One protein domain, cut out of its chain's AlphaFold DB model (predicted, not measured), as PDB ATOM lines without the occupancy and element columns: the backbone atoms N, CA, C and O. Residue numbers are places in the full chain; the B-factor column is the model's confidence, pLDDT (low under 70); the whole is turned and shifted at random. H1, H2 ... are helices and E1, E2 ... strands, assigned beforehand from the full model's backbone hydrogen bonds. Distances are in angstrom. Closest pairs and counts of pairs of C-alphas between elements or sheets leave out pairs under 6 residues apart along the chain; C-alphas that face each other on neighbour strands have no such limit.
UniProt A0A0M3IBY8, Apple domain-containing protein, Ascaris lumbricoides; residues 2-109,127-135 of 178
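What this domain is: This is residues 2 to 109 and 127 to 135 of the 178 residues of the protein "Apple domain-containing protein" of Ascaris lumbricoides (UniProt A0A0M3IBY8). A strongly twisted sheet of six strands makes a wall, with helix H2 over one face on E5 and E4, and a small two-stranded ribbon, E2 and E6, packing through E2 on E4 and E7 on the other side. Before the sheet, a long stretch with no named element, residues 6 to 29, leads from the short helix H1, which lies far out from the rest. The 117 printed residues run H1 E1 E2 E3 H2 E4 E5 E6 E7 E8, two named helices and eight named strands; the large sheet has the order E3 E5 E4 E7 E1 E8 and the small one E2 E6, both antiparallel. The class is mixed, helices and strands, with 49 residues, under half, in named elements. The whole is compact, with a radius of gyration of the C-alphas of 14.0 A and spans of 45 by 38 by 30 A.

Where its parts are: In the large sheet, E3 is residues 45 to 48, 10.2 A long from first to last C-alpha; E5 is 75 to 79, 12.9 A; E4 is 67 to 71, 13.6 A; E7 is 96 to 101, 16.4 A; E1 is 30 to 33, 9.6 A; and E8 is 130 to 132, 6.7 A. H2, residues 52 to 61, is 14.4 A long and begins at C-alpha 52 (448.818, 471.443, 396.800). E2 is residues 36 to 39, 9.5 A, and E6 is residues 89 to 92, 10.0 A. H1, residues 2 to 5, is 6.0 A long, from C-alpha 2 (441.464, 462.837, 367.320). E8 ends at C-alpha 132 (445.029, 473.871, 385.992).

How they stand to each other: E3 and E8 are the edge strands of the large sheet. E4 and E5 form a hairpin, with N 69 and O 77 at 2.9 A. N 47 and O 76 of E3 and E5, N 68 and O 99 of E4 and E7, and N 32 and O 130 of E1 and E8 are each 2.9 A apart; N 33 and O 98 of E1 and E7 are 2.8 A apart. H2 is on this sheet, two layers with the helix on one face, at a height over the sheet of 8.0 A. It lies over E5 and E4, along the strands, at 23 degrees to E4 on the local plane. Its closest C-alphas to E5 are those of Cys 55 and Cys 76, 5.7 A. E3, H2 and E4 form a split strand-helix-strand unit, two strands running the same way with E5 between them, and its crossover is right-handed. E2 and E6 are antiparallel neighbours at 145 degrees, with N 37 and O 91 at 2.9 A. The closest C-alphas of E2 and E7 are those of Lys 36 and Asp 97, 5.1 A. E2 and H2 are apart, and H1 is not on the large sheet. In H2 every O i to N i+4 pair is within hydrogen-bond range; H1 is too short for such a pair.

The domain as a whole: The two C-alphas farthest apart are those of Lys 2 and Ile 41, 45.7 A. Residues 110 to 126 are not printed, and C-alphas 109 and 127 are 30.9 A apart across this cut, in the link from E7 to E8. The link from H1 to E1 is long, with 24 residues. Mean pLDDT of the printed part is 75.4; residues 2 to 28, 104 to 109 and 127 to 135 are under 70.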
ATOM      1  N   LYS A   2     440.192 463.481 366.919       25.09
ATOM      2  CA  LYS A   2     441.464 462.837 367.320       25.09
ATOM      3  C   LYS A   2     442.456 463.786 368.031       25.09
ATOM      4  O   LYS A   2     442.971 463.438 369.078       25.09
ATOM      5  N   TYR A   3     442.579 465.029 367.556       28.44
ATOM      6  CA  TYR A   3     443.444 466.071 368.147       28.44
ATOM      7  C   TYR A   3     443.001 466.620 369.519       28.44
ATOM      8  O   TYR A   3     443.757 467.339 370.156       28.44
ATOM      9  N   PHE A   4     441.773 466.343 369.973       31.53
ATOM     10  CA  PHE A   4     441.264 466.906 371.235       31.53
ATOM     11  C   PHE A   4     441.571 466.004 372.441       31.53
ATOM     12  O   PHE A   4     441.653 466.486 373.563       31.53
ATOM     13  N   LEU A   5     441.768 464.700 372.207       35.31
ATOM     14  CA  LEU A   5     442.059 463.717 373.255       35.31
ATOM     15  C   LEU A   5     443.538 463.713 373.674       35.31
ATOM     16  O   LEU A   5     443.835 463.383 374.815       35.31
ATOM     17  N   GLU A   6     444.453 464.127 372.793       33.66
ATOM     18  CA  GLU A   6     445.892 464.233 373.100       33.66
ATOM     19  C   GLU A   6     446.210 465.389 374.073       33.66
ATOM     20  O   GLU A   6     447.231 465.357 374.751       33.66
ATOM     21  N   ASN A   7     445.300 466.362 374.213       37.88
ATOM     22  CA  ASN A   7     445.471 467.550 375.059       37.88
ATOM     23  C   ASN A   7     444.913 467.403 376.487       37.88
ATOM     24  O   ASN A   7     445.044 468.325 377.284       37.88
ATOM     25  N   LEU A   8     444.279 466.278 376.838       44.78
ATOM     26  CA  LEU A   8     443.677 466.090 378.170       44.78
ATOM     27  C   LEU A   8     444.716 465.833 379.272       44.78
ATOM     28  O   LEU A   8     444.456 466.150 380.426       44.78
ATOM     29  N   ASN A   9     445.903 465.334 378.916       49.06
ATOM     30  CA  ASN A   9     447.032 465.198 379.848       49.06
ATOM     31  C   ASN A   9     447.707 466.540 380.162       49.06
ATOM     32  O   ASN A   9     448.578 466.595 381.023       49.06
ATOM     33  N   LEU A  10     447.334 467.609 379.450       52.91
ATOM     34  CA  LEU A  10     447.858 468.944 379.699       52.91
ATOM     35  C   LEU A  10     447.144 469.625 380.855       52.91
ATOM     36  O   LEU A  10     447.587 470.707 381.190       52.91
ATOM     37  N   TYR A  11     446.071 469.064 381.432       55.16
ATOM     38  CA  TYR A  11     445.333 469.736 382.500       55.16
ATOM     39  C   TYR A  11     445.191 468.903 383.777       55.16
ATOM     40  O   TYR A  11     444.672 467.789 383.745       55.16
ATOM     41  N   GLU A  12     445.590 469.477 384.916       66.06
ATOM     42  CA  GLU A  12     445.373 468.910 386.255       66.06
ATOM     43  C   GLU A  12     444.129 469.580 386.879       66.06
ATOM     44  O   GLU A  12     444.124 470.800 387.071       66.06
ATOM     45  N   PRO A  13     443.029 468.846 387.149       63.12
ATOM     46  CA  PRO A  13     441.830 469.441 387.732       63.12
ATOM     47  C   PRO A  13     442.054 469.764 389.211       63.12
ATOM     48  O   PRO A  13     442.521 468.908 389.960       63.12
ATOM     49  N   ILE A  14     441.657 470.964 389.644       62.41
ATOM     50  CA  ILE A  14     441.736 471.373 391.052       62.41
ATOM     51  C   ILE A  14     440.395 471.942 391.503       62.41
ATOM     52  O   ILE A  14     439.752 472.725 390.801       62.41
ATOM     53  N   CYS A  15     439.957 471.502 392.681       64.12
ATOM     54  CA  CYS A  15     438.763 472.018 393.329       64.12
ATOM     55  C   CYS A  15     439.115 473.300 394.087       64.12
ATOM     56  O   CYS A  15     440.051 473.305 394.881       64.12
ATOM     57  N   VAL A  16     438.347 474.362 393.863       62.38
ATOM     58  CA  VAL A  16     438.457 475.636 394.587       62.38
ATOM     59  C   VAL A  16     437.091 476.014 395.150       62.38
ATOM     60  O   VAL A  16     436.060 475.596 394.608       62.38
ATOM     61  N   ASP A  17     437.070 476.792 396.232       59.16
ATOM     62  CA  ASP A  17     435.826 477.288 396.821       59.16
ATOM     63  C   ASP A  17     435.030 478.128 395.800       59.16
ATOM     64  O   ASP A  17     435.571 478.940 395.048       59.16
ATOM     65  N   ARG A  18     433.707 477.941 395.788       52.19
ATOM     66  CA  ARG A  18     432.760 478.703 394.964       52.19
ATOM     67  C   ARG A  18     432.672 480.175 395.350       52.19
ATOM     68  O   ARG A  18     432.155 480.950 394.549       52.19
ATOM     69  N   SER A  19     433.095 480.541 396.560       58.97
ATOM     70  CA  SER A  19     433.103 481.927 397.038       58.97
ATOM     71  C   SER A  19     434.110 482.813 396.287       58.97
ATOM     72  O   SER A  19     433.969 484.037 396.290       58.97
ATOM     73  N   LEU A  20     435.083 482.209 395.597       61.53
ATOM     74  CA  LEU A  20     436.083 482.907 394.796       61.53
ATOM     75  C   LEU A  20     435.506 483.322 393.431       61.53
ATOM     76  O   LEU A  20     435.334 482.507 392.522       61.53
ATOM     77  N   GLU A  21     435.235 484.618 393.258       61.06
ATOM     78  CA  GLU A  21     434.926 485.209 391.949       61.06
ATOM     79  C   GLU A  21     436.219 485.475 391.158       61.06
ATOM     80  O   GLU A  21     436.804 486.557 391.219       61.06
ATOM     81  N   LEU A  22     436.679 484.482 390.393       63.25
ATOM     82  CA  LEU A  22     437.895 484.595 389.584       63.25
ATOM     83  C   LEU A  22     437.575 485.093 388.166       63.25
ATOM     84  O   LEU A  22     436.740 484.527 387.460       63.25
ATOM     85  N   ARG A  23     438.263 486.154 387.726       61.75
ATOM     86  CA  ARG A  23     438.194 486.671 386.348       61.75
ATOM     87  C   ARG A  23     439.464 486.303 385.591       61.75
ATOM     88  O   ARG A  23     440.471 486.998 385.666       61.75
ATOM     89  N   CYS A  24     439.405 485.206 384.851       63.97
ATOM     90  CA  CYS A  24     440.529 484.702 384.070       63.97
ATOM     91  C   CYS A  24     440.247 484.881 382.579       63.97
ATOM     92  O   CYS A  24     439.157 484.558 382.108       63.97
ATOM     93  N   SER A  25     441.223 485.384 381.824       59.31
ATOM     94  CA  SER A  25     441.158 485.416 380.355       59.31
ATOM     95  C   SER A  25     441.454 484.051 379.726       59.31
ATOM     96  O   SER A  25     441.203 483.852 378.540       59.31
ATOM     97  N   LEU A  26     441.995 483.120 380.513       64.31
ATOM     98  CA  LEU A  26     442.438 481.793 380.100       64.31
ATOM     99  C   LEU A  26     441.560 480.705 380.745       64.31
ATOM    100  O   LEU A  26     440.995 480.935 381.816       64.31
ATOM    101  N   PRO A  27     441.436 479.511 380.128       62.00
ATOM    102  CA  PRO A  27     440.621 478.410 380.656       62.00
ATOM    103  C   PRO A  27     441.261 477.691 381.862       62.00
ATOM    104  O   PRO A  27     440.761 476.650 382.289       62.00
ATOM    105  N   TYR A  28     442.361 478.227 382.395       69.88
ATOM    106  CA  TYR A  28     443.118 477.707 383.528       69.88
ATOM    107  C   TYR A  28     443.493 478.828 384.509       69.88
ATOM    108  O   TYR A  28     443.643 479.983 384.108       69.88
ATOM    109  N   LEU A  29     443.620 478.482 385.793       78.38
ATOM    110  CA  LEU A  29     444.066 479.370 386.868       78.38
ATOM    111  C   LEU A  29     445.568 479.452 386.973       78.38
ATOM    112  O   LEU A  29     446.081 480.539 387.188       78.38
ATOM    113  N   PHE A  30     446.239 478.307 386.900       84.94
ATOM    114  CA  PHE A  30     447.672 478.212 387.109       84.94
ATOM    115  C   PHE A  30     448.329 477.511 385.931       84.94
ATOM    116  O   PHE A  30     447.819 476.503 385.430       84.94
ATOM    117  N   GLU A  31     449.477 478.036 385.532       85.50
ATOM    118  CA  GLU A  31     450.444 477.346 384.692       85.50
ATOM    119  C   GLU A  31     451.496 476.703 385.599       85.50
ATOM    120  O   GLU A  31     452.080 477.371 386.455       85.50
ATOM    121  N   LYS A  32     451.701 475.390 385.450       87.88
ATOM    122  CA  LYS A  32     452.673 474.618 386.227       87.88
ATOM    123  C   LYS A  32     453.965 474.432 385.446       87.88
ATOM    124  O   LYS A  32     453.963 473.850 384.359       87.88
ATOM    125  N   PHE A  33     455.070 474.805 386.074       88.62
ATOM    126  CA  PHE A  33     456.430 474.570 385.618       88.62
ATOM    127  C   PHE A  33     457.065 473.490 386.500       88.62
ATOM    128  O   PHE A  33     457.367 473.720 387.672       88.62
ATOM    129  N   GLN A  34     457.231 472.297 385.930       89.12
ATOM    130  CA  GLN A  34     457.749 471.129 386.646       89.12
ATOM    131  C   GLN A  34     459.243 471.245 386.943       89.12
ATOM    132  O   GLN A  34     460.003 471.673 386.070       89.12
ATOM    133  N   ASN A  35     459.662 470.789 388.126       91.00
ATOM    134  CA  ASN A  35     461.058 470.830 388.583       91.00
ATOM    135  C   ASN A  35     461.662 472.241 388.471       91.00
ATOM    136  O   ASN A  35     462.812 472.433 388.059       91.00
ATOM    137  N   LYS A  36     460.839 473.251 388.754       93.50
ATOM    138  CA  LYS A  36     461.219 474.660 388.738       93.50
ATOM    139  C   LYS A  36     460.858 475.292 390.064       93.50
ATOM    140  O   LYS A  36     459.837 474.994 390.673       93.50
ATOM    141  N   ARG A  37     461.667 476.271 390.447       95.19
ATOM    142  CA  ARG A  37     461.416 477.134 391.592       95.19
ATOM    143  C   ARG A  37     461.675 478.579 391.220       95.19
ATOM    144  O   ARG A  37     462.710 478.894 390.634       95.19
ATOM    145  N   LEU A  38     460.777 479.473 391.617       94.69
ATOM    146  CA  LEU A  38     461.048 480.903 391.583       94.69
ATOM    147  C   LEU A  38     461.777 481.304 392.867       94.69
ATOM    148  O   LEU A  38     461.230 481.217 393.970       94.69
ATOM    149  N   VAL A  39     463.036 481.712 392.732       91.44
ATOM    150  CA  VAL A  39     463.827 482.240 393.846       91.44
ATOM    151  C   VAL A  39     463.493 483.723 394.004       91.44
ATOM    152  O   VAL A  39     463.791 484.521 393.116       91.44
ATOM    153  N   SER A  40     462.869 484.063 395.134       84.06
ATOM    154  CA  SER A  40     462.503 485.424 395.555       84.06
ATOM    155  C   SER A  40     463.236 485.789 396.847       84.06
ATOM    156  O   SER A  40     463.598 484.904 397.626       84.06
ATOM    157  N   ILE A  41     463.433 487.089 397.071       74.69
ATOM    158  CA  ILE A  41     464.059 487.638 398.280       74.69
ATOM    159  C   ILE A  41     463.134 487.457 399.494       74.69
ATOM    160  O   ILE A  41     463.607 487.073 400.560       74.69
ATOM    161  N   GLU A  42     461.823 487.667 399.326       85.38
ATOM    162  CA  GLU A  42     460.834 487.560 400.408       85.38
ATOM    163  C   GLU A  42     459.545 486.874 399.912       85.38
ATOM    164  O   GLU A  42     458.929 487.345 398.946       85.38
ATOM    165  N   PRO A  43     459.135 485.740 400.516       91.88
ATOM    166  CA  PRO A  43     457.820 485.157 400.276       91.88
ATOM    167  C   PRO A  43     456.735 485.929 401.041       91.88
ATOM    168  O   PRO A  43     456.981 486.444 402.129       91.88
ATOM    169  N   LEU A  44     455.514 485.957 400.499       93.69
ATOM    170  CA  LEU A  44     454.338 486.496 401.196       93.69
ATOM    171  C   LEU A  44     453.983 485.646 402.417       93.69
ATOM    172  O   LEU A  44     453.662 486.163 403.482       93.69
ATOM    173  N   ALA A  45     454.046 484.329 402.241       94.94
ATOM    174  CA  ALA A  45     453.779 483.355 403.279       94.94
ATOM    175  C   ALA A  45     454.540 482.061 402.991       94.94
ATOM    176  O   ALA A  45     454.733 481.678 401.834       94.94
ATOM    177  N   GLU A  46     454.927 481.367 404.058       96.19
ATOM    178  CA  GLU A  46     455.402 479.988 404.015       96.19
ATOM    179  C   GLU A  46     454.513 479.142 404.930       96.19
ATOM    180  O   GLU A  46     454.218 479.526 406.062       96.19
ATOM    181  N   SER A  47     454.027 478.012 404.427       96.56
ATOM    182  CA  SER A  47     453.158 477.094 405.165       96.56
ATOM    183  C   SER A  47     453.659 475.665 405.008       96.56
ATOM    184  O   SER A  47     453.931 475.209 403.898       96.56
ATOM    185  N   HIS A  48     453.783 474.955 406.128       96.38
ATOM    186  CA  HIS A  48     454.248 473.569 406.162       96.38
ATOM    187  C   HIS A  48     453.070 472.599 406.230       96.38
ATOM    188  O   HIS A  48     452.046 472.901 406.842       96.38
ATOM    189  N   ASN A  49     453.258 471.399 405.679       95.00
ATOM    190  CA  ASN A  49     452.264 470.323 405.667       95.00
ATOM    191  C   ASN A  49     450.964 470.673 404.923       95.00
ATOM    192  O   ASN A  49     449.932 470.054 405.182       95.00
ATOM    193  N   PHE A  50     451.010 471.631 403.996       91.75
ATOM    194  CA  PHE A  50     449.874 471.956 403.134       91.75
ATOM    195  C   PHE A  50     449.793 470.957 401.978       91.75
ATOM    196  O   PHE A  50     450.818 470.569 401.410       91.75
ATOM    197  N   SER A  51     448.583 470.540 401.602       88.88
ATOM    198  CA  SER A  51     448.368 469.923 400.289       88.88
ATOM    199  C   SER A  51     448.538 470.970 399.181       88.88
ATOM    200  O   SER A  51     448.510 472.178 399.444       88.88
ATOM    201  N   LEU A  52     448.724 470.526 397.938       87.31
ATOM    202  CA  LEU A  52     448.818 471.443 396.800       87.31
ATOM    203  C   LEU A  52     447.536 472.278 396.661       87.31
ATOM    204  O   LEU A  52     447.603 473.482 396.444       87.31
ATOM    205  N   GLU A  53     446.374 471.656 396.851       82.56
ATOM    206  CA  GLU A  53     445.066 472.311 396.784       82.56
ATOM    207  C   GLU A  53     444.936 473.399 397.852       82.56
ATOM    208  O   GLU A  53     444.543 474.517 397.537       82.56
ATOM    209  N   GLN A  54     445.355 473.109 399.089       86.56
ATOM    210  CA  GLN A  54     445.379 474.098 400.170       86.56
ATOM    211  C   GLN A  54     446.334 475.255 399.860       86.56
ATOM    212  O   GLN A  54     446.045 476.401 400.189       86.56
ATOM    213  N   CYS A  55     447.474 474.974 399.225       92.25
ATOM    214  CA  CYS A  55     448.434 476.001 398.820       92.25
ATOM    215  C   CYS A  55     447.858 476.925 397.738       92.25
ATOM    216  O   CYS A  55     447.974 478.148 397.824       92.25
ATOM    217  N   ILE A  56     447.186 476.340 396.746       89.00
ATOM    218  CA  ILE A  56     446.516 477.067 395.668       89.00
ATOM    219  C   ILE A  56     445.375 477.914 396.215       89.00
ATOM    220  O   ILE A  56     445.300 479.100 395.910       89.00
ATOM    221  N   GLU A  57     444.524 477.343 397.060       86.50
ATOM    222  CA  GLU A  57     443.439 478.072 397.705       86.50
ATOM    223  C   GLU A  57     443.975 479.246 398.537       86.50
ATOM    224  O   GLU A  57     443.492 480.369 398.406       86.50
ATOM    225  N   HIS A  58     445.040 479.025 399.312       89.81
ATOM    226  CA  HIS A  58     445.695 480.080 400.082       89.81
ATOM    227  C   HIS A  58     446.216 481.209 399.178       89.81
ATOM    228  O   HIS A  58     446.014 482.380 399.491       89.81
ATOM    229  N   CYS A  59     446.809 480.877 398.026       90.81
ATOM    230  CA  CYS A  59     447.211 481.875 397.035       90.81
ATOM    231  C   CYS A  59     446.014 482.660 396.480       90.81
ATOM    232  O   CYS A  59     446.093 483.874 396.347       90.81
ATOM    233  N   LEU A  60     444.887 482.004 396.195       85.81
ATOM    234  CA  LEU A  60     443.696 482.672 395.654       85.81
ATOM    235  C   LEU A  60     443.042 483.640 396.655       85.81
ATOM    236  O   LEU A  60     442.433 484.624 396.233       85.81
ATOM    237  N   TYR A  61     443.173 483.386 397.960       85.56
ATOM    238  CA  TYR A  61     442.708 484.297 399.013       85.56
ATOM    239  C   TYR A  61     443.717 485.397 399.372       85.56
ATOM    240  O   TYR A  61     443.320 486.449 399.883       85.56
ATOM    241  N   GLU A  62     445.004 485.185 399.105       89.00
ATOM    242  CA  GLU A  62     446.048 486.179 399.329       89.00
ATOM    243  C   GLU A  62     446.085 487.189 398.172       89.00
ATOM    244  O   GLU A  62     446.483 486.881 397.051       89.00
ATOM    245  N   ARG A  63     445.695 488.439 398.449       84.69
ATOM    246  CA  ARG A  63     445.470 489.478 397.424       84.69
ATOM    247  C   ARG A  63     446.676 489.746 396.537       84.69
ATOM    248  O   ARG A  63     446.500 490.141 395.388       84.69
ATOM    249  N   ASN A  64     447.875 489.604 397.087       89.62
ATOM    250  CA  ASN A  64     449.104 489.899 396.364       89.62
ATOM    251  C   ASN A  64     449.743 488.649 395.758       89.62
ATOM    252  O   ASN A  64     450.783 488.776 395.120       89.62
ATOM    253  N   CYS A  65     449.164 487.460 395.939       91.88
ATOM    254  CA  CYS A  65     449.747 486.243 395.399       91.88
ATOM    255  C   CYS A  65     449.636 486.229 393.871       91.88
ATOM    256  O   CYS A  65     448.546 486.286 393.300       91.88
ATOM    257  N   ARG A  66     450.788 486.143 393.205       91.88
ATOM    258  CA  ARG A  66     450.889 485.978 391.746       91.88
ATOM    259  C   ARG A  66     451.423 484.608 391.357       91.88
ATOM    260  O   ARG A  66     451.196 484.158 390.239       91.88
ATOM    261  N   SER A  67     452.125 483.940 392.263       94.00
ATOM    262  CA  SER A  67     452.642 482.597 392.043       94.00
ATOM    263  C   SER A  67     452.943 481.899 393.366       94.00
ATOM    264  O   SER A  67     452.904 482.511 394.438       94.00
ATOM    265  N   LEU A  68     453.252 480.609 393.298       96.31
ATOM    266  CA  LEU A  68     453.701 479.828 394.442       96.31
ATOM    267  C   LEU A  68     454.766 478.804 394.040       96.31
ATOM    268  O   LEU A  68     454.792 478.322 392.908       96.31
ATOM    269  N   ASN A  69     455.626 478.449 394.994       96.88
ATOM    270  CA  ASN A  69     456.436 477.235 394.924       96.88
ATOM    271  C   ASN A  69     455.811 476.175 395.832       96.88
ATOM    272  O   ASN A  69     455.471 476.477 396.982       96.88
ATOM    273  N   TYR A  70     455.720 474.941 395.346       96.44
ATOM    274  CA  TYR A  70     455.261 473.806 396.136       96.44
ATOM    275  C   TYR A  70     456.263 472.657 396.053       96.44
ATOM    276  O   TYR A  70     456.563 472.167 394.964       96.44
ATOM    277  N   GLY A  71     456.787 472.249 397.208       94.00
ATOM    278  CA  GLY A  71     457.784 471.189 397.307       94.00
ATOM    279  C   GLY A  71     457.202 469.810 397.623       94.00
ATOM    280  O   GLY A  71     456.131 469.689 398.223       94.00
ATOM    281  N   TYR A  72     457.945 468.744 397.301       90.62
ATOM    282  CA  TYR A  72     457.607 467.373 397.738       90.62
ATOM    283  C   TYR A  72     457.593 467.214 399.266       90.62
ATOM    284  O   TYR A  72     456.948 466.312 399.804       90.62
ATOM    285  N   ASP A  73     458.273 468.118 399.969       94.25
ATOM    286  CA  ASP A  73     458.260 468.273 401.422       94.25
ATOM    287  C   ASP A  73     456.961 468.903 401.963       94.25
ATOM    288  O   ASP A  73     456.834 469.116 403.170       94.25
ATOM    289  N   ARG A  74     455.976 469.164 401.089       94.06
ATOM    290  CA  ARG A  74     454.697 469.814 401.410       94.06
ATOM    291  C   ARG A  74     454.876 471.218 401.981       94.06
ATOM    292  O   ARG A  74     454.069 471.660 402.809       94.06
ATOM    293  N   ILE A  75     455.932 471.913 401.561       96.00
ATOM    294  CA  ILE A  75     456.112 473.329 401.861       96.00
ATOM    295  C   ILE A  75     455.521 474.162 400.727       96.00
ATOM    296  O   ILE A  75     455.933 474.069 399.571       96.00
ATOM    297  N   CYS A  76     454.557 474.998 401.094       96.62
ATOM    298  CA  CYS A  76     453.914 475.982 400.239       96.62
ATOM    299  C   CYS A  76     454.553 477.351 400.470       96.62
ATOM    300  O   CYS A  76     454.571 477.829 401.606       96.62
ATOM    301  N   ARG A  77     455.057 477.996 399.415       97.19
ATOM    302  CA  ARG A  77     455.593 479.364 399.476       97.19
ATOM    303  C   ARG A  77     454.845 480.253 398.504       97.19
ATOM    304  O   ARG A  77     454.983 480.067 397.299       97.19
ATOM    305  N   LEU A  78     454.095 481.217 399.025       96.50
ATOM    306  CA  LEU A  78     453.359 482.194 398.226       96.50
ATOM    307  C   LEU A  78     454.267 483.358 397.848       96.50
ATOM    308  O   LEU A  78     455.048 483.836 398.677       96.50
ATOM    309  N   LEU A  79     454.160 483.835 396.614       95.44
ATOM    310  CA  LEU A  79     455.051 484.846 396.061       95.44
ATOM    311  C   LEU A  79     454.256 486.004 395.446       95.44
ATOM    312  O   LEU A  79     453.246 485.777 394.770       95.44
ATOM    313  N   PRO A  80     454.731 487.253 395.614       93.12
ATOM    314  CA  PRO A  80     454.057 488.431 395.078       93.12
ATOM    315  C   PRO A  80     454.389 488.719 393.609       93.12
ATOM    316  O   PRO A  80     454.103 489.801 393.103       93.12
ATOM    317  N   MET A  81     455.059 487.787 392.935       91.56
ATOM    318  CA  MET A  81     455.701 488.002 391.642       91.56
ATOM    319  C   MET A  81     455.567 486.773 390.747       91.56
ATOM    320  O   MET A  81     455.364 485.672 391.248       91.56
ATOM    321  N   GLY A  82     455.648 486.976 389.440       89.75
ATOM    322  CA  GLY A  82     455.660 485.956 388.403       89.75
ATOM    323  C   GLY A  82     457.065 485.633 387.891       89.75
ATOM    324  O   GLY A  82     458.073 486.157 388.367       89.75
ATOM    325  N   SER A  83     457.122 484.756 386.895       88.12
ATOM    326  CA  SER A  83     458.339 484.366 386.181       88.12
ATOM    327  C   SER A  83     458.909 485.487 385.301       88.12
ATOM    328  O   SER A  83     460.084 485.442 384.932       88.12
ATOM    329  N   ASP A  84     458.091 486.492 384.980       86.81
ATOM    330  CA  ASP A  84     458.432 487.652 384.158       86.81
ATOM    331  C   ASP A  84     458.993 488.844 384.953       86.81
ATOM    332  O   ASP A  84     459.543 489.780 384.364       86.81
ATOM    333  N   ASP A  85     458.903 488.811 386.283       86.25
ATOM    334  CA  ASP A  85     459.391 489.883 387.146       86.25
ATOM    335  C   ASP A  85     460.919 489.842 387.310       86.25
ATOM    336  O   ASP A  85     461.512 488.826 387.664       86.25
ATOM    337  N   GLN A  86     461.573 490.998 387.155       83.56
ATOM    338  CA  GLN A  86     463.040 491.121 387.250       83.56
ATOM    339  C   GLN A  86     463.603 490.799 388.645       83.56
ATOM    340  O   GLN A  86     464.794 490.521 388.781       83.56
ATOM    341  N   SER A  87     462.770 490.871 389.688       81.81
ATOM    342  CA  SER A  87     463.155 490.567 391.071       81.81
ATOM    343  C   SER A  87     463.160 489.072 391.395       81.81
ATOM    344  O   SER A  87     463.650 488.691 392.457       81.81
ATOM    345  N   GLY A  88     462.607 488.237 390.514       82.75
ATOM    346  CA  GLY A  88     462.584 486.788 390.650       82.75
ATOM    347  C   GLY A  88     463.512 486.129 389.636       82.75
ATOM    348  O   GLY A  88     463.707 486.617 388.525       82.75
ATOM    349  N   ARG A  89     464.095 484.986 390.004       89.94
ATOM    350  CA  ARG A  89     464.799 484.129 389.041       89.94
ATOM    351  C   ARG A  89     464.230 482.728 389.093       89.94
ATOM    352  O   ARG A  89     464.342 482.059 390.119       89.94
ATOM    353  N   LEU A  90     463.642 482.290 387.985       92.88
ATOM    354  CA  LEU A  90     463.204 480.910 387.831       92.88
ATOM    355  C   LEU A  90     464.434 480.013 387.644       92.88
ATOM    356  O   LEU A  90     465.282 480.277 386.789       92.88
ATOM    357  N   THR A  91     464.554 478.975 388.461       94.06
ATOM    358  CA  THR A  91     465.683 478.037 388.458       94.06
ATOM    359  C   THR A  91     465.195 476.600 388.418       94.06
ATOM    360  O   THR A  91     464.097 476.316 388.888       94.06
ATOM    361  N   ASP A  92     466.019 475.698 387.891       94.94
ATOM    362  CA  ASP A  92     465.812 474.255 388.041       94.94
ATOM    363  C   ASP A  92     465.867 473.859 389.524       94.94
ATOM    364  O   ASP A  92     466.763 474.297 390.250       94.94
ATOM    365  N   ASP A  93     464.898 473.062 389.968       94.06
ATOM    366  CA  ASP A  93     464.810 472.526 391.327       94.06
ATOM    367  C   ASP A  93     464.011 471.218 391.300       94.06
ATOM    368  O   ASP A  93     462.788 471.231 391.221       94.06
ATOM    369  N   ASP A  94     464.703 470.085 391.402       93.88
ATOM    370  CA  ASP A  94     464.078 468.756 391.364       93.88
ATOM    371  C   ASP A  94     463.180 468.461 392.574       93.88
ATOM    372  O   ASP A  94     462.575 467.396 392.626       93.88
ATOM    373  N   ASN A  95     463.110 469.349 393.572       95.12
ATOM    374  CA  ASN A  95     462.275 469.160 394.757       95.12
ATOM    375  C   ASN A  95     461.020 470.030 394.769       95.12
ATOM    376  O   ASN A  95     460.207 469.882 395.685       95.12
ATOM    377  N   ASN A  96     460.887 470.951 393.813       93.94
ATOM    378  CA  ASN A  96     459.825 471.945 393.790       93.94
ATOM    379  C   ASN A  96     459.214 472.068 392.396       93.94
ATOM    380  O   ASN A  96     459.907 472.048 391.383       93.94
ATOM    381  N   ASP A  97     457.907 472.283 392.379       94.00
ATOM    382  CA  ASP A  97     457.187 472.765 391.213       94.00
ATOM    383  C   ASP A  97     456.799 474.233 391.431       94.00
ATOM    384  O   ASP A  97     456.464 474.655 392.547       94.00
ATOM    385  N   PHE A  98     456.809 475.006 390.349       93.94
ATOM    386  CA  PHE A  98     456.411 476.407 390.341       93.94
ATOM    387  C   PHE A  98     455.054 476.557 389.652       93.94
ATOM    388  O   PHE A  98     454.835 475.996 388.579       93.94
ATOM    389  N   TYR A  99     454.145 477.313 390.263       93.12
ATOM    390  CA  TYR A  99     452.791 477.529 389.760       93.12
ATOM    391  C   TYR A  99     452.544 479.028 389.628       93.12
ATOM    392  O   TYR A  99     452.599 479.761 390.616       93.12
ATOM    393  N   GLU A 100     452.244 479.485 388.417       90.44
ATOM    394  CA  GLU A 100     452.024 480.898 388.103       90.44
ATOM    395  C   GLU A 100     450.551 481.182 387.818       90.44
ATOM    396  O   GLU A 100     449.941 480.522 386.974       90.44
ATOM    397  N   LEU A 101     449.977 482.168 388.513       87.50
ATOM    398  CA  LEU A 101     448.578 482.537 388.349       87.50
ATOM    399  C   LEU A 101     448.372 483.206 386.983       87.50
ATOM    400  O   LEU A 101     448.893 484.278 386.688       87.50
ATOM    401  N   SER A 102     447.557 482.579 386.151       79.62
ATOM    402  CA  SER A 102     447.206 483.006 384.793       79.62
ATOM    403  C   SER A 102     446.046 484.006 384.765       79.62
ATOM    404  O   SER A 102     445.710 484.572 383.723       79.62
ATOM    405  N   CYS A 103     445.419 484.233 385.918       70.12
ATOM    406  CA  CYS A 103     444.344 485.192 386.106       70.12
ATOM    407  C   CYS A 103     444.902 486.502 386.653       70.12
ATOM    408  O   CYS A 103     445.682 486.511 387.601       70.12
ATOM    409  N   LYS A 104     444.439 487.629 386.114       57.53
ATOM    410  CA  LYS A 104     444.630 488.912 386.787       57.53
ATOM    411  C   LYS A 104     443.530 489.031 387.834       57.53
ATOM    412  O   LYS A 104     442.357 489.100 387.469       57.53
ATOM    413  N   LEU A 105     443.897 489.038 389.118       52.19
ATOM    414  CA  LEU A 105     442.985 489.466 390.178       52.19
ATOM    415  C   LEU A 105     442.428 490.823 389.753       52.19
ATOM    416  O   LEU A 105     443.190 491.757 389.503       52.19
ATOM    417  N   ALA A 106     441.110 490.898 389.569       41.91
ATOM    418  CA  ALA A 106     440.472 492.141 389.187       41.91
ATOM    419  C   ALA A 106     440.753 493.144 390.305       41.91
ATOM    420  O   ALA A 106     440.177 493.060 391.389       41.91
ATOM    421  N   THR A 107     441.658 494.087 390.054       38.00
ATOM    422  CA  THR A 107     441.708 495.312 390.836       38.00
ATOM    423  C   THR A 107     440.304 495.892 390.789       38.00
ATOM    424  O   THR A 107     439.722 495.994 389.704       38.00
ATOM    425  N   LEU A 108     439.737 496.182 391.964       36.00
ATOM    426  CA  LEU A 108     438.440 496.844 392.094       36.00
ATOM    427  C   LEU A 108     438.342 497.958 391.046       36.00
ATOM    428  O   LEU A 108     439.337 498.655 390.838       36.00
ATOM    429  N   PRO A 109     437.198 498.111 390.362       36.91
ATOM    430  CA  PRO A 109     437.097 499.057 389.269       36.91
ATOM    431  C   PRO A 109     437.352 500.467 389.807       36.91
ATOM    432  O   PRO A 109     436.504 501.047 390.485       36.91
ATOM    433  N   ARG A 127     454.330 477.920 376.540       42.47
ATOM    434  CA  ARG A 127     455.774 477.876 376.844       42.47
ATOM    435  C   ARG A 127     456.240 476.571 377.501       42.47
ATOM    436  O   ARG A 127     457.409 476.473 377.856       42.47
ATOM    437  N   ALA A 128     455.376 475.551 377.495       33.12
ATOM    438  CA  ALA A 128     455.498 474.231 378.124       33.12
ATOM    439  C   ALA A 128     455.058 474.202 379.599       33.12
ATOM    440  O   ALA A 128     455.631 474.890 380.435       33.12
ATOM    441  N   GLY A 129     454.068 473.355 379.913       35.97
ATOM    442  CA  GLY A 129     453.548 473.164 381.271       35.97
ATOM    443  C   GLY A 129     452.288 472.292 381.338       35.97
ATOM    444  O   GLY A 129     451.819 471.775 380.327       35.97
ATOM    445  N   VAL A 130     451.737 472.121 382.540       41.03
ATOM    446  CA  VAL A 130     450.396 471.550 382.770       41.03
ATOM    447  C   VAL A 130     449.492 472.684 383.272       41.03
ATOM    448  O   VAL A 130     449.901 473.499 384.092       41.03
ATOM    449  N   LEU A 131     448.283 472.776 382.738       38.09
ATOM    450  CA  LEU A 131     447.316 473.852 382.897       38.09
ATOM    451  C   LEU A 131     446.237 473.454 383.913       38.09
ATOM    452  O   LEU A 131     445.563 472.445 383.762       38.09
ATOM    453  N   ILE A 132     446.007 474.239 384.954       41.03
ATOM    454  CA  ILE A 132     445.029 473.871 385.992       41.03
ATOM    455  C   ILE A 132     443.687 474.556 385.736       41.03
ATOM    456  O   ILE A 132     443.586 475.768 385.873       41.03
ATOM    457  N   GLY A 133     442.638 473.811 385.382       35.78
ATOM    458  CA  GLY A 133     441.297 474.365 385.125       35.78
ATOM    459  C   GLY A 133     440.415 474.485 386.377       35.78
ATOM    460  O   GLY A 133     440.423 473.589 387.218       35.78
ATOM    461  N   VAL A 134     439.584 475.537 386.462       34.59
ATOM    462  CA  VAL A 134     438.459 475.615 387.426       34.59
ATOM    463  C   VAL A 134     437.221 474.987 386.816       34.59
ATOM    464  O   VAL A 134     436.860 475.337 385.692       34.59
ATOM    465  N   CYS A 135     436.486 474.166 387.571       37.06
ATOM    466  CA  CYS A 135     435.073 473.949 387.262       37.06
ATOM    467  C   CYS A 135     434.173 474.600 388.324       37.06
ATOM    468  O   CYS A 135     434.173 474.216 389.490       37.06
TER     469      CYS A 135